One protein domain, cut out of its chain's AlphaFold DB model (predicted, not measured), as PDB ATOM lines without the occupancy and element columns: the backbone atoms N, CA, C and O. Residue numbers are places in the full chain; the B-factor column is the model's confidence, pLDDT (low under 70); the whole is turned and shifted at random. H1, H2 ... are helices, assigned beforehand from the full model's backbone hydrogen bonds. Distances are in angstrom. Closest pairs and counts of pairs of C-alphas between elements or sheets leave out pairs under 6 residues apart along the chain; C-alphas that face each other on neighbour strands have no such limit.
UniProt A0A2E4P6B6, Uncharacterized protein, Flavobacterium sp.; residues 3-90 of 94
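This is residues 3 to 90 of the 94 residues of an uncharacterized protein of Flavobacterium sp. (UniProt A0A2E4P6B6). Three long helices, H1, H2 and H3, stand in an up-and-down bundle, and H5 crosses H2 and H3 on the side away from H1. Short H4 lies near the end of the bundle where H3 ends, in the turn from H3 to H5. The 88 printed residues hold five named helices, H1 to H5 in chain order, and no named strand; the class is all helix. The whole is compact, with a radius of gyration of the C-alphas of 12.0 A and spans of 35 by 24 by 21 A.

Start with the longest helix, H1, residues 3 to 24. Find next H3, residues 47 to 67: H1 and H3 touch, closest at the C-alphas of Ala 16 and Phe 57, 5.1 A apart, and run the same way at a shallow tilt of 27 degrees. H2, residues 28 to 44, is the hub, touching the four other helices. It forms a hairpin with H1, opposite ways at a shallow tilt of 26 degrees; residues 15 to 23 of H1 touch residues 28 to 34 of H2, closest at the C-alphas of Cys 22 and Ile 31, 6.0 A apart. H2 and H3 are a second hairpin, opposite ways at a shallow tilt of 30 degrees, closest at the C-alphas of Leu 42 and Lys 50, 4.7 A apart. Look next at H5, residues 79 to 90, which touches H2 about perpendicular, at 89 degrees; the closest C-alphas, of Glu 39 and Leu 81, are 5.8 A apart. H5 also touches H3 at a steep tilt of 63 degrees, closest at the C-alphas of Leu 58 and Tyr 85, 6.7 A apart. H4, residues 71 to 76, only just touches H2, with 3 pairs of C-alphas within 8 A. H1 and H5 are apart. In H1, H2 and H5 every O i to N i+4 pair is within hydrogen-bond range; in H3 15 of 17 are, and in H4 0 of 2, beside 3 of 3 O i to N i+3 pairs.

Find C-alpha 3 at (363.655, 356.023, 300.109); from there H1 runs 32.1 A to C-alpha 24. H2 measures 24.0 A, H3 29.0 A, H4 9.9 A and H5 16.4 A from first to last C-alpha. H3 begins at C-alpha 47, at (369.007, 366.835, 290.329), and H5 ends at C-alpha 90, at (358.807, 386.799, 289.680).

The C-alphas farthest apart, of Phe 3 and Lys 72, are 37.1 A apart. The printed part has no cut, and its four links are tight. Mean pLDDT of the printed part is 88.6; look for low confidence at residues 3 to 4, under 70.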
ATOM      1  N   PHE A   3     363.142 355.701 298.765       61.34
ATOM      2  CA  PHE A   3     363.655 356.023 300.109       61.34
ATOM      3  C   PHE A   3     364.669 357.178 300.143       61.34
ATOM      4  O   PHE A   3     364.661 357.993 301.064       61.34
ATOM      5  N   LEU A   4     365.514 357.289 299.114       62.19
ATOM      6  CA  LEU A   4     366.508 358.364 299.000       62.19
ATOM      7  C   LEU A   4     365.853 359.732 298.788       62.19
ATOM      8  O   LEU A   4     366.300 360.721 299.362       62.19
ATOM      9  N   LYS A   5     364.765 359.778 298.009       70.69
ATOM     10  CA  LYS A   5     364.032 361.018 297.740       70.69
ATOM     11  C   LYS A   5     363.400 361.575 299.019       70.69
ATOM     12  O   LYS A   5     363.616 362.739 299.331       70.69
ATOM     13  N   HIS A   6     362.746 360.717 299.805       77.00
ATOM     14  CA  HIS A   6     362.145 361.107 301.082       77.00
ATOM     15  C   HIS A   6     363.184 361.673 302.067       77.00
ATOM     16  O   HIS A   6     362.965 362.719 302.665       77.00
ATOM     17  N   SER A   7     364.356 361.036 302.193       85.75
ATOM     18  CA  SER A   7     365.415 361.515 303.096       85.75
ATOM     19  C   SER A   7     365.957 362.896 302.701       85.75
ATOM     20  O   SER A   7     366.176 363.746 303.567       85.75
ATOM     21  N   ILE A   8     366.138 363.153 301.400       87.69
ATOM     22  CA  ILE A   8     366.582 364.460 300.891       87.69
ATOM     23  C   ILE A   8     365.555 365.544 301.237       87.69
ATOM     24  O   ILE A   8     365.927 366.604 301.742       87.69
ATOM     25  N   GLU A   9     364.269 365.273 301.016       88.19
ATOM     26  CA  GLU A   9     363.180 366.207 301.316       88.19
ATOM     27  C   GLU A   9     363.111 366.514 302.821       88.19
ATOM     28  O   GLU A   9     363.095 367.684 303.205       88.19
ATOM     29  N   THR A  10     363.189 365.497 303.691       90.19
ATOM     30  CA  THR A  10     363.202 365.686 305.154       90.19
ATOM     31  C   THR A  10     364.403 366.510 305.625       90.19
ATOM     32  O   THR A  10     364.251 367.426 306.438       90.19
ATOM     33  N   ASN A  11     365.604 366.221 305.115       90.69
ATOM     34  CA  ASN A  11     366.809 366.976 305.467       90.69
ATOM     35  C   ASN A  11     366.706 368.439 305.019       90.69
ATOM     36  O   ASN A  11     367.087 369.349 305.759       90.69
ATOM     37  N   THR A  12     366.134 368.665 303.838       92.44
ATOM     38  CA  THR A  12     365.929 370.002 303.275       92.44
ATOM     39  C   THR A  12     364.894 370.800 304.070       92.44
ATOM     40  O   THR A  12     365.139 371.958 304.411       92.44
ATOM     41  N   LEU A  13     363.781 370.167 304.460       92.19
ATOM     42  CA  LEU A  13     362.790 370.753 305.370       92.19
ATOM     43  C   LEU A  13     363.433 371.159 306.696       92.19
ATOM     44  O   LEU A  13     363.236 372.275 307.176       92.19
ATOM     45  N   ARG A  14     364.259 370.285 307.276       93.44
ATOM     46  CA  ARG A  14     364.944 370.572 308.539       93.44
ATOM     47  C   ARG A  14     365.897 371.761 308.417       93.44
ATOM     48  O   ARG A  14     365.937 372.599 309.318       93.44
ATOM     49  N   LEU A  15     366.631 371.868 307.307       92.94
ATOM     50  CA  LEU A  15     367.480 373.027 307.023       92.94
ATOM     51  C   LEU A  15     366.648 374.318 306.919       92.94
ATOM     52  O   LEU A  15     367.041 375.350 307.472       92.94
ATOM     53  N   ALA A  16     365.475 374.256 306.283       94.06
ATOM     54  CA  ALA A  16     364.556 375.387 306.180       94.06
ATOM     55  C   ALA A  16     364.033 375.821 307.559       94.06
ATOM     56  O   ALA A  16     364.075 377.006 307.886       94.06
ATOM     57  N   GLU A  17     363.615 374.881 308.412       94.00
ATOM     58  CA  GLU A  17     363.163 375.179 309.781       94.00
ATOM     59  C   GLU A  17     364.254 375.834 310.632       94.00
ATOM     60  O   GLU A  17     364.005 376.837 311.311       94.00
ATOM     61  N   ILE A  18     365.487 375.318 310.565       93.94
ATOM     62  CA  ILE A  18     366.637 375.905 311.268       93.94
ATOM     63  C   ILE A  18     366.884 377.335 310.780       93.94
ATOM     64  O   ILE A  18     367.112 378.237 311.592       93.94
ATOM     65  N   THR A  19     366.794 377.561 309.470       93.50
ATOM     66  CA  THR A  19     366.979 378.884 308.864       93.50
ATOM     67  C   THR A  19     365.895 379.849 309.333       93.50
ATOM     68  O   THR A  19     366.220 380.912 309.859       93.50
ATOM     69  N   LYS A  20     364.617 379.451 309.280       93.00
ATOM     70  CA  LYS A  20     363.481 380.234 309.803       93.00
ATOM     71  C   LYS A  20     363.631 380.554 311.289       93.00
ATOM     72  O   LYS A  20     363.336 381.661 311.737       93.00
ATOM     73  N   HIS A  21     364.132 379.614 312.085       93.44
ATOM     74  CA  HIS A  21     364.431 379.860 313.493       93.44
ATOM     75  C   HIS A  21     365.562 380.886 313.682       93.44
ATOM     76  O   HIS A  21     365.449 381.781 314.521       93.44
ATOM     77  N   CYS A  22     366.625 380.812 312.877       90.50
ATOM     78  CA  CYS A  22     367.710 381.793 312.909       90.50
ATOM     79  C   CYS A  22     367.253 383.187 312.452       90.50
ATOM     80  O   CYS A  22     367.693 384.176 313.043       90.50
ATOM     81  N   LEU A  23     366.343 383.261 311.472       89.25
ATOM     82  CA  LEU A  23     365.708 384.496 310.997       89.25
ATOM     83  C   LEU A  23     364.904 385.188 312.098       89.25
ATOM     84  O   LEU A  23     365.107 386.373 312.361       89.25
ATOM     85  N   ARG A  24     364.090 384.427 312.843       90.38
ATOM     86  CA  ARG A  24     363.367 384.943 314.021       90.38
ATOM     87  C   ARG A  24     364.300 385.530 315.076       90.38
ATOM     88  O   ARG A  24     364.000 386.562 315.662       90.38
ATOM     89  N   GLN A  25     365.448 384.894 315.293       90.19
ATOM     90  CA  GLN A  25     366.435 385.331 316.283       90.19
ATOM     91  C   GLN A  25     367.426 386.375 315.755       90.19
ATOM     92  O   GLN A  25     368.338 386.754 316.487       90.19
ATOM     93  N   LYS A  26     367.297 386.812 314.492       87.31
ATOM     94  CA  LYS A  26     368.222 387.745 313.824       87.31
ATOM     95  C   LYS A  26     369.697 387.314 313.923       87.31
ATOM     96  O   LYS A  26     370.606 388.139 313.972       87.31
ATOM     97  N   LYS A  27     369.963 386.001 313.938       91.44
ATOM     98  CA  LYS A  27     371.321 385.435 314.036       91.44
ATOM     99  C   LYS A  27     372.002 385.411 312.664       91.44
ATOM    100  O   LYS A  27     372.158 384.344 312.072       91.44
ATOM    101  N   ILE A  28     372.438 386.577 312.183       86.81
ATOM    102  CA  ILE A  28     372.972 386.789 310.819       86.81
ATOM    103  C   ILE A  28     374.089 385.804 310.444       86.81
ATOM    104  O   ILE A  28     374.031 385.182 309.389       86.81
ATOM    105  N   SER A  29     375.058 385.561 311.335       89.88
ATOM    106  CA  SER A  29     376.141 384.596 311.071       89.88
ATOM    107  C   SER A  29     375.623 383.172 310.808       89.88
ATOM    108  O   SER A  29     376.145 382.466 309.946       89.88
ATOM    109  N   ARG A  30     374.570 382.738 311.516       90.12
ATOM    110  CA  ARG A  30     373.967 381.412 311.302       90.12
ATOM    111  C   ARG A  30     373.114 381.372 310.042       90.12
ATOM    112  O   ARG A  30     373.133 380.353 309.360       90.12
ATOM    113  N   ILE A  31     372.422 382.464 309.730       91.25
ATOM    114  CA  ILE A  31     371.656 382.611 308.487       91.25
ATOM    115  C   ILE A  31     372.598 382.450 307.286       91.25
ATOM    116  O   ILE A  31     372.367 381.571 306.461       91.25
ATOM    117  N   ASN A  32     373.725 383.169 307.271       91.19
ATOM    118  CA  ASN A  32     374.745 383.049 306.223       91.19
ATOM    119  C   ASN A  32     375.275 381.620 306.075       91.19
ATOM    120  O   ASN A  32     375.416 381.126 304.962       91.19
ATOM    121  N   LYS A  33     375.532 380.921 307.188       92.56
ATOM    122  CA  LYS A  33     375.959 379.513 307.135       92.56
ATOM    123  C   LYS A  33     374.895 378.611 306.516       92.56
ATOM    124  O   LYS A  33     375.237 377.743 305.722       92.56
ATOM    125  N   CYS A  34     373.622 378.805 306.861       92.50
ATOM    126  CA  CYS A  34     372.536 378.012 306.287       92.50
ATOM    127  C   CYS A  34     372.392 378.271 304.784       92.50
ATOM    128  O   CYS A  34     372.248 377.322 304.020       92.50
ATOM    129  N   PHE A  35     372.502 379.531 304.356       93.38
ATOM    130  CA  PHE A  35     372.481 379.886 302.938       93.38
ATOM    131  C   PHE A  35     373.686 379.341 302.177       93.38
ATOM    132  O   PHE A  35     373.503 378.795 301.098       93.38
ATOM    133  N   ALA A  36     374.889 379.374 302.752       93.44
ATOM    134  CA  ALA A  36     376.069 378.767 302.137       93.44
ATOM    135  C   ALA A  36     375.929 377.241 301.975       93.44
ATOM    136  O   ALA A  36     376.346 376.680 300.964       93.44
ATOM    137  N   ILE A  37     375.317 376.559 302.951       93.19
ATOM    138  CA  ILE A  37     375.018 375.124 302.846       93.19
ATOM    139  C   ILE A  37     374.002 374.872 301.724       93.19
ATOM    140  O   ILE A  37     374.209 373.978 300.905       93.19
ATOM    141  N   ALA A  38     372.928 375.663 301.663       92.94
ATOM    142  CA  ALA A  38     371.917 375.544 300.615       92.94
ATOM    143  C   ALA A  38     372.500 375.810 299.215       92.94
ATOM    144  O   ALA A  38     372.244 375.031 298.301       92.94
ATOM    145  N   GLU A  39     373.341 376.836 299.071       93.56
ATOM    146  CA  GLU A  39     374.068 377.166 297.837       93.56
ATOM    147  C   GLU A  39     374.917 375.992 297.369       93.56
ATOM    148  O   GLU A  39     374.793 375.554 296.230       93.56
ATOM    149  N   LYS A  40     375.719 375.419 298.272       93.69
ATOM    150  CA  LYS A  40     376.546 374.254 297.966       93.69
ATOM    151  C   LYS A  40     375.703 373.078 297.472       93.69
ATOM    152  O   LYS A  40     376.059 372.411 296.507       93.69
ATOM    153  N   HIS A  41     374.563 372.819 298.110       92.38
ATOM    154  CA  HIS A  41     373.652 371.765 297.668       92.38
ATOM    155  C   HIS A  41     372.983 372.076 296.322       92.38
ATOM    156  O   HIS A  41     372.728 371.152 295.550       92.38
ATOM    157  N   LEU A  42     372.731 373.347 296.014       90.88
ATOM    158  CA  LEU A  42     372.172 373.776 294.734       90.88
ATOM    159  C   LEU A  42     373.202 373.691 293.590       90.88
ATOM    160  O   LEU A  42     372.858 373.317 292.465       90.88
ATOM    161  N   THR A  43     374.475 373.984 293.857       92.75
ATOM    162  CA  THR A  43     375.539 373.945 292.845       92.75
ATOM    163  C   THR A  43     376.086 372.531 292.641       92.75
ATOM    164  O   THR A  43     376.124 372.053 291.505       92.75
ATOM    165  N   GLU A  44     376.426 371.830 293.723       91.81
ATOM    166  CA  GLU A  44     377.125 370.535 293.704       91.81
ATOM    167  C   GLU A  44     376.188 369.322 293.833       91.81
ATOM    168  O   GLU A  44     376.588 368.193 293.550       91.81
ATOM    169  N   GLY A  45     374.941 369.516 294.274       88.62
ATOM    170  CA  GLY A  45     373.989 368.422 294.471       88.62
ATOM    171  C   GLY A  45     373.535 367.761 293.166       88.62
ATOM    172  O   GLY A  45     373.620 368.329 292.080       88.62
ATOM    173  N   ASN A  46     372.987 366.550 293.262       91.25
ATOM    174  CA  ASN A  46     372.311 365.916 292.126       91.25
ATOM    175  C   ASN A  46     370.946 366.579 291.848       91.25
ATOM    176  O   ASN A  46     370.439 367.344 292.669       91.25
ATOM    177  N   THR A  47     370.301 366.245 290.729       90.88
ATOM    178  CA  THR A  47     369.007 366.835 290.329       90.88
ATOM    179  C   THR A  47     367.937 366.768 291.424       90.88
ATOM    180  O   THR A  47     367.171 367.714 291.590       90.88
ATOM    181  N   ALA A  48     367.887 365.688 292.210       89.19
ATOM    182  CA  ALA A  48     366.920 365.552 293.299       89.19
ATOM    183  C   ALA A  48     367.205 366.527 294.453       89.19
ATOM    184  O   ALA A  48     366.280 367.157 294.958       89.19
ATOM    185  N   VAL A  49     368.475 366.678 294.840       91.62
ATOM    186  CA  VAL A  49     368.907 367.636 295.869       91.62
ATOM    187  C   VAL A  49     368.669 369.069 295.403       91.62
ATOM    188  O   VAL A  49     368.080 369.844 296.149       91.62
ATOM    189  N   LYS A  50     369.040 369.406 294.161       92.62
ATOM    190  CA  LYS A  50     368.803 370.742 293.591       92.62
ATOM    191  C   LYS A  50     367.315 371.096 293.600       92.62
ATOM    192  O   LYS A  50     366.938 372.141 294.120       92.62
ATOM    193  N   ASN A  51     366.466 370.179 293.130       90.81
ATOM    194  CA  ASN A  51     365.015 370.363 293.150       90.81
ATOM    195  C   ASN A  51     364.462 370.506 294.571       90.81
ATOM    196  O   ASN A  51     363.557 371.307 294.782       90.81
ATOM    197  N   ALA A  52     364.984 369.757 295.544       92.62
ATOM    198  CA  ALA A  52     364.572 369.913 296.934       92.62
ATOM    199  C   ALA A  52     364.968 371.294 297.478       92.62
ATOM    200  O   ALA A  52     364.145 371.955 298.106       92.62
ATOM    201  N   ILE A  53     366.185 371.774 297.207       93.88
ATOM    202  CA  ILE A  53     366.616 373.106 297.650       93.88
ATOM    203  C   ILE A  53     365.729 374.198 297.042       93.88
ATOM    204  O   ILE A  53     365.180 374.997 297.799       93.88
ATOM    205  N   SER A  54     365.509 374.210 295.725       90.12
ATOM    206  CA  SER A  54     364.645 375.223 295.103       90.12
ATOM    207  C   SER A  54     363.187 375.095 295.575       90.12
ATOM    208  O   SER A  54     362.598 376.057 296.058       90.12
ATOM    209  N   ASN A  55     362.579 373.910 295.515       90.12
ATOM    210  CA  ASN A  55     361.131 373.788 295.737       90.12
ATOM    211  C   ASN A  55     360.722 373.716 297.209       90.12
ATOM    212  O   ASN A  55     359.593 374.061 297.539       90.12
ATOM    213  N   ILE A  56     361.601 373.245 298.096       92.94
ATOM    214  CA  ILE A  56     361.282 373.070 299.517       92.94
ATOM    215  C   ILE A  56     361.956 374.155 300.339       92.94
ATOM    216  O   ILE A  56     361.269 374.907 301.031       92.94
ATOM    217  N   PHE A  57     363.289 374.233 300.292       94.06
ATOM    218  CA  PHE A  57     364.032 375.161 301.143       94.06
ATOM    219  C   PHE A  57     363.749 376.606 300.760       94.06
ATOM    220  O   PHE A  57     363.315 377.385 301.608       94.06
ATOM    221  N   LEU A  58     363.976 376.947 299.492       90.88
ATOM    222  CA  LEU A  58     363.868 378.315 299.020       90.88
ATOM    223  C   LEU A  58     362.428 378.795 299.117       90.88
ATOM    224  O   LEU A  58     362.199 379.796 299.779       90.88
ATOM    225  N   PHE A  59     361.460 378.015 298.628       90.12
ATOM    226  CA  PHE A  59     360.038 378.331 298.787       90.12
ATOM    227  C   PHE A  59     359.664 378.598 300.256       90.12
ATOM    228  O   PHE A  59     359.136 379.658 300.587       90.12
ATOM    229  N   SER A  60     360.029 377.691 301.174       91.19
ATOM    230  CA  SER A  60     359.715 377.843 302.603       91.19
ATOM    231  C   SER A  60     360.341 379.089 303.233       91.19
ATOM    232  O   SER A  60     359.733 379.714 304.105       91.19
ATOM    233  N   VAL A  61     361.578 379.417 302.858       90.94
ATOM    234  CA  VAL A  61     362.301 380.572 303.398       90.94
ATOM    235  C   VAL A  61     361.786 381.871 302.781       90.94
ATOM    236  O   VAL A  61     361.573 382.824 303.525       90.94
ATOM    237  N   SER A  62     361.520 381.898 301.475       88.44
ATOM    238  CA  SER A  62     360.945 383.038 300.752       88.44
ATOM    239  C   SER A  62     359.609 383.455 301.349       88.44
ATOM    240  O   SER A  62     359.472 384.593 301.796       88.44
ATOM    241  N   THR A  63     358.672 382.511 301.483       88.75
ATOM    242  CA  THR A  63     357.364 382.768 302.098       88.75
ATOM    243  C   THR A  63     357.513 383.277 303.531       88.75
ATOM    244  O   THR A  63     356.803 384.184 303.960       88.75
ATOM    245  N   PHE A  64     358.465 382.735 304.296       89.88
ATOM    246  CA  PHE A  64     358.713 383.207 305.656       89.88
ATOM    247  C   PHE A  64     359.268 384.639 305.691       89.88
ATOM    248  O   PHE A  64     358.853 385.431 306.534       89.88
ATOM    249  N   ILE A  65     360.189 384.982 304.785       88.00
ATOM    250  CA  ILE A  65     360.749 386.332 304.652       88.00
ATOM    251  C   ILE A  65     359.652 387.337 304.289       88.00
ATOM    252  O   ILE A  65     359.616 388.415 304.883       88.00
ATOM    253  N   GLU A  66     358.757 386.982 303.366       86.38
ATOM    254  CA  GLU A  66     357.625 387.816 302.951       86.38
ATOM    255  C   GLU A  66     356.645 388.057 304.102       86.38
ATOM    256  O   GLU A  66     356.368 389.210 304.427       86.38
ATOM    257  N   ILE A  67     356.200 386.994 304.784       86.94
ATOM    258  CA  ILE A  67     355.271 387.086 305.925       86.94
ATOM    259  C   ILE A  67     355.867 387.908 307.075       86.94
ATOM    260  O   ILE A  67     355.154 388.626 307.770       86.94
ATOM    261  N   GLN A  68     357.175 387.796 307.314       87.06
ATOM    262  CA  GLN A  68     357.861 388.545 308.372       87.06
ATOM    263  C   GLN A  68     358.364 389.925 307.911       87.06
ATOM    264  O   GLN A  68     359.005 390.625 308.698       87.06
ATOM    265  N   HIS A  69     358.126 390.305 306.651       84.38
ATOM    266  CA  HIS A  69     358.634 391.525 306.014       84.38
ATOM    267  C   HIS A  69     360.155 391.734 306.185       84.38
ATOM    268  O   HIS A  69     360.649 392.853 306.349       84.38
ATOM    269  N   GLN A  70     360.932 390.647 306.152       84.94
ATOM    270  CA  GLN A  70     362.383 390.649 306.385       84.94
ATOM    271  C   GLN A  70     363.201 390.718 305.088       84.94
ATOM    272  O   GLN A  70     364.241 390.074 304.974       84.94
ATOM    273  N   TYR A  71     362.781 391.525 304.111       81.25
ATOM    274  CA  TYR A  71     363.398 391.572 302.774       81.25
ATOM    275  C   TYR A  71     364.906 391.866 302.782       81.25
ATOM    276  O   TYR A  71     365.620 391.422 301.898       81.25
ATOM    277  N   LYS A  72     365.443 392.532 303.813       84.56
ATOM    278  CA  LYS A  72     366.897 392.759 303.952       84.56
ATOM    279  C   LYS A  72     367.714 391.462 304.025       84.56
ATOM    280  O   LYS A  72     368.901 391.472 303.733       84.56
ATOM    281  N   VAL A  73     367.094 390.348 304.411       84.94
ATOM    282  CA  VAL A  73     367.736 389.029 304.466       84.94
ATOM    283  C   VAL A  73     368.073 388.512 303.070       84.94
ATOM    284  O   VAL A  73     369.039 387.768 302.934       84.94
ATOM    285  N   THR A  74     367.337 388.910 302.030       84.88
ATOM    286  CA  THR A  74     367.610 388.444 300.661       84.88
ATOM    287  C   THR A  74     368.971 388.931 300.159       84.88
ATOM    288  O   THR A  74     369.609 388.244 299.376       84.88
ATOM    289  N   GLN A  75     369.486 390.041 300.702       86.94
ATOM    290  CA  GLN A  75     370.838 390.549 300.430       86.94
ATOM    291  C   GLN A  75     371.953 389.627 300.949       86.94
ATOM    292  O   GLN A  75     373.110 389.785 300.577       86.94
ATOM    293  N   LEU A  76     371.616 388.692 301.839       87.62
ATOM    294  CA  LEU A  76     372.536 387.692 302.378       87.62
ATOM    295  C   LEU A  76     372.535 386.399 301.553       87.62
ATOM    296  O   LEU A  76     373.320 385.494 301.841       87.62
ATOM    297  N   LEU A  77     371.631 386.278 300.575       88.94
ATOM    298  CA  LEU A  77     371.576 385.109 299.710       88.94
ATOM    299  C   LEU A  77     372.790 385.119 298.766       88.94
ATOM    300  O   LEU A  77     373.075 386.143 298.143       88.94
ATOM    301  N   PRO A  78     373.503 383.992 298.645       90.00
ATOM    302  CA  PRO A  78     374.554 383.827 297.652       90.00
ATOM    303  C   PRO A  78     373.970 383.761 296.231       90.00
ATOM    304  O   PRO A  78     372.767 383.584 296.051       90.00
ATOM    305  N   GLU A  79     374.825 383.952 295.227       90.69
ATOM    306  CA  GLU A  79     374.439 384.290 293.851       90.69
ATOM    307  C   GLU A  79     373.425 383.322 293.218       90.69
ATOM    308  O   GLU A  79     372.411 383.772 292.679       90.69
ATOM    309  N   ASN A  80     373.640 382.004 293.315       89.88
ATOM    310  CA  ASN A  80     372.748 381.033 292.672       89.88
ATOM    311  C   ASN A  80     371.409 380.937 293.412       89.88
ATOM    312  O   ASN A  80     370.348 380.920 292.784       89.88
ATOM    313  N   LEU A  81     371.445 380.931 294.747       88.06
ATOM    314  CA  LEU A  81     370.254 380.963 295.594       88.06
ATOM    315  C   LEU A  81     369.424 382.230 295.360       88.06
ATOM    316  O   LEU A  81     368.198 382.161 295.322       88.06
ATOM    317  N   LEU A  82     370.082 383.380 295.188       89.81
ATOM    318  CA  LEU A  82     369.431 384.655 294.899       89.81
ATOM    319  C   LEU A  82     368.790 384.652 293.506       89.81
ATOM    320  O   LEU A  82     367.677 385.148 293.340       89.81
ATOM    321  N   ALA A  83     369.452 384.065 292.507       89.12
ATOM    322  CA  ALA A  83     368.882 383.918 291.171       89.12
ATOM    323  C   ALA A  83     367.611 383.053 291.190       89.12
ATOM    324  O   ALA A  83     366.595 383.437 290.611       89.12
ATOM    325  N   GLU A  84     367.636 381.916 291.890       87.44
ATOM    326  CA  GLU A  84     366.447 381.074 292.079       87.44
ATOM    327  C   GLU A  84     365.363 381.793 292.893       87.44
ATOM    328  O   GLU A  84     364.177 381.653 292.595       87.44
ATOM    329  N   TYR A  85     365.754 382.611 293.876       87.75
ATOM    330  CA  TYR A  85     364.822 383.394 294.689       87.75
ATOM    331  C   TYR A  85     364.059 384.379 293.806       87.75
ATOM    332  O   TYR A  85     362.830 384.401 293.816       87.75
ATOM    333  N   HIS A  86     364.785 385.128 292.971       86.31
ATOM    334  CA  HIS A  86     364.196 386.042 291.998       86.31
ATOM    335  C   HIS A  86     363.290 385.324 290.998       86.31
ATOM    336  O   HIS A  86     362.212 385.825 290.687       86.31
ATOM    337  N   LYS A  87     363.676 384.136 290.515       85.56
ATOM    338  CA  LYS A  87     362.792 383.336 289.654       85.56
ATOM    339  C   LYS A  87     361.492 382.975 290.364       85.56
ATOM    340  O   LYS A  87     360.436 383.098 289.750       85.56
ATOM    341  N   GLN A  88     361.552 382.554 291.629       81.81
ATOM    342  CA  GLN A  88     360.355 382.192 292.389       81.81
ATOM    343  C   GLN A  88     359.436 383.389 292.606       81.81
ATOM    344  O   GLN A  88     358.274 383.308 292.225       81.81
ATOM    345  N   ILE A  89     359.940 384.515 293.112       75.94
ATOM    346  CA  ILE A  89     359.096 385.694 293.367       75.94
ATOM    347  C   ILE A  89     358.526 386.302 292.075       75.94
ATOM    348  O   ILE A  89     357.387 386.751 292.068       75.94
ATOM    349  N   ASN A  90     359.278 386.271 290.965       73.06
ATOM    350  CA  ASN A  90     358.807 386.799 289.680       73.06
ATOM    351  C   ASN A  90     357.808 385.855 288.991       73.06
ATOM    352  O   ASN A  90     356.979 386.311 288.211       73.06
TER     353      ASN A  90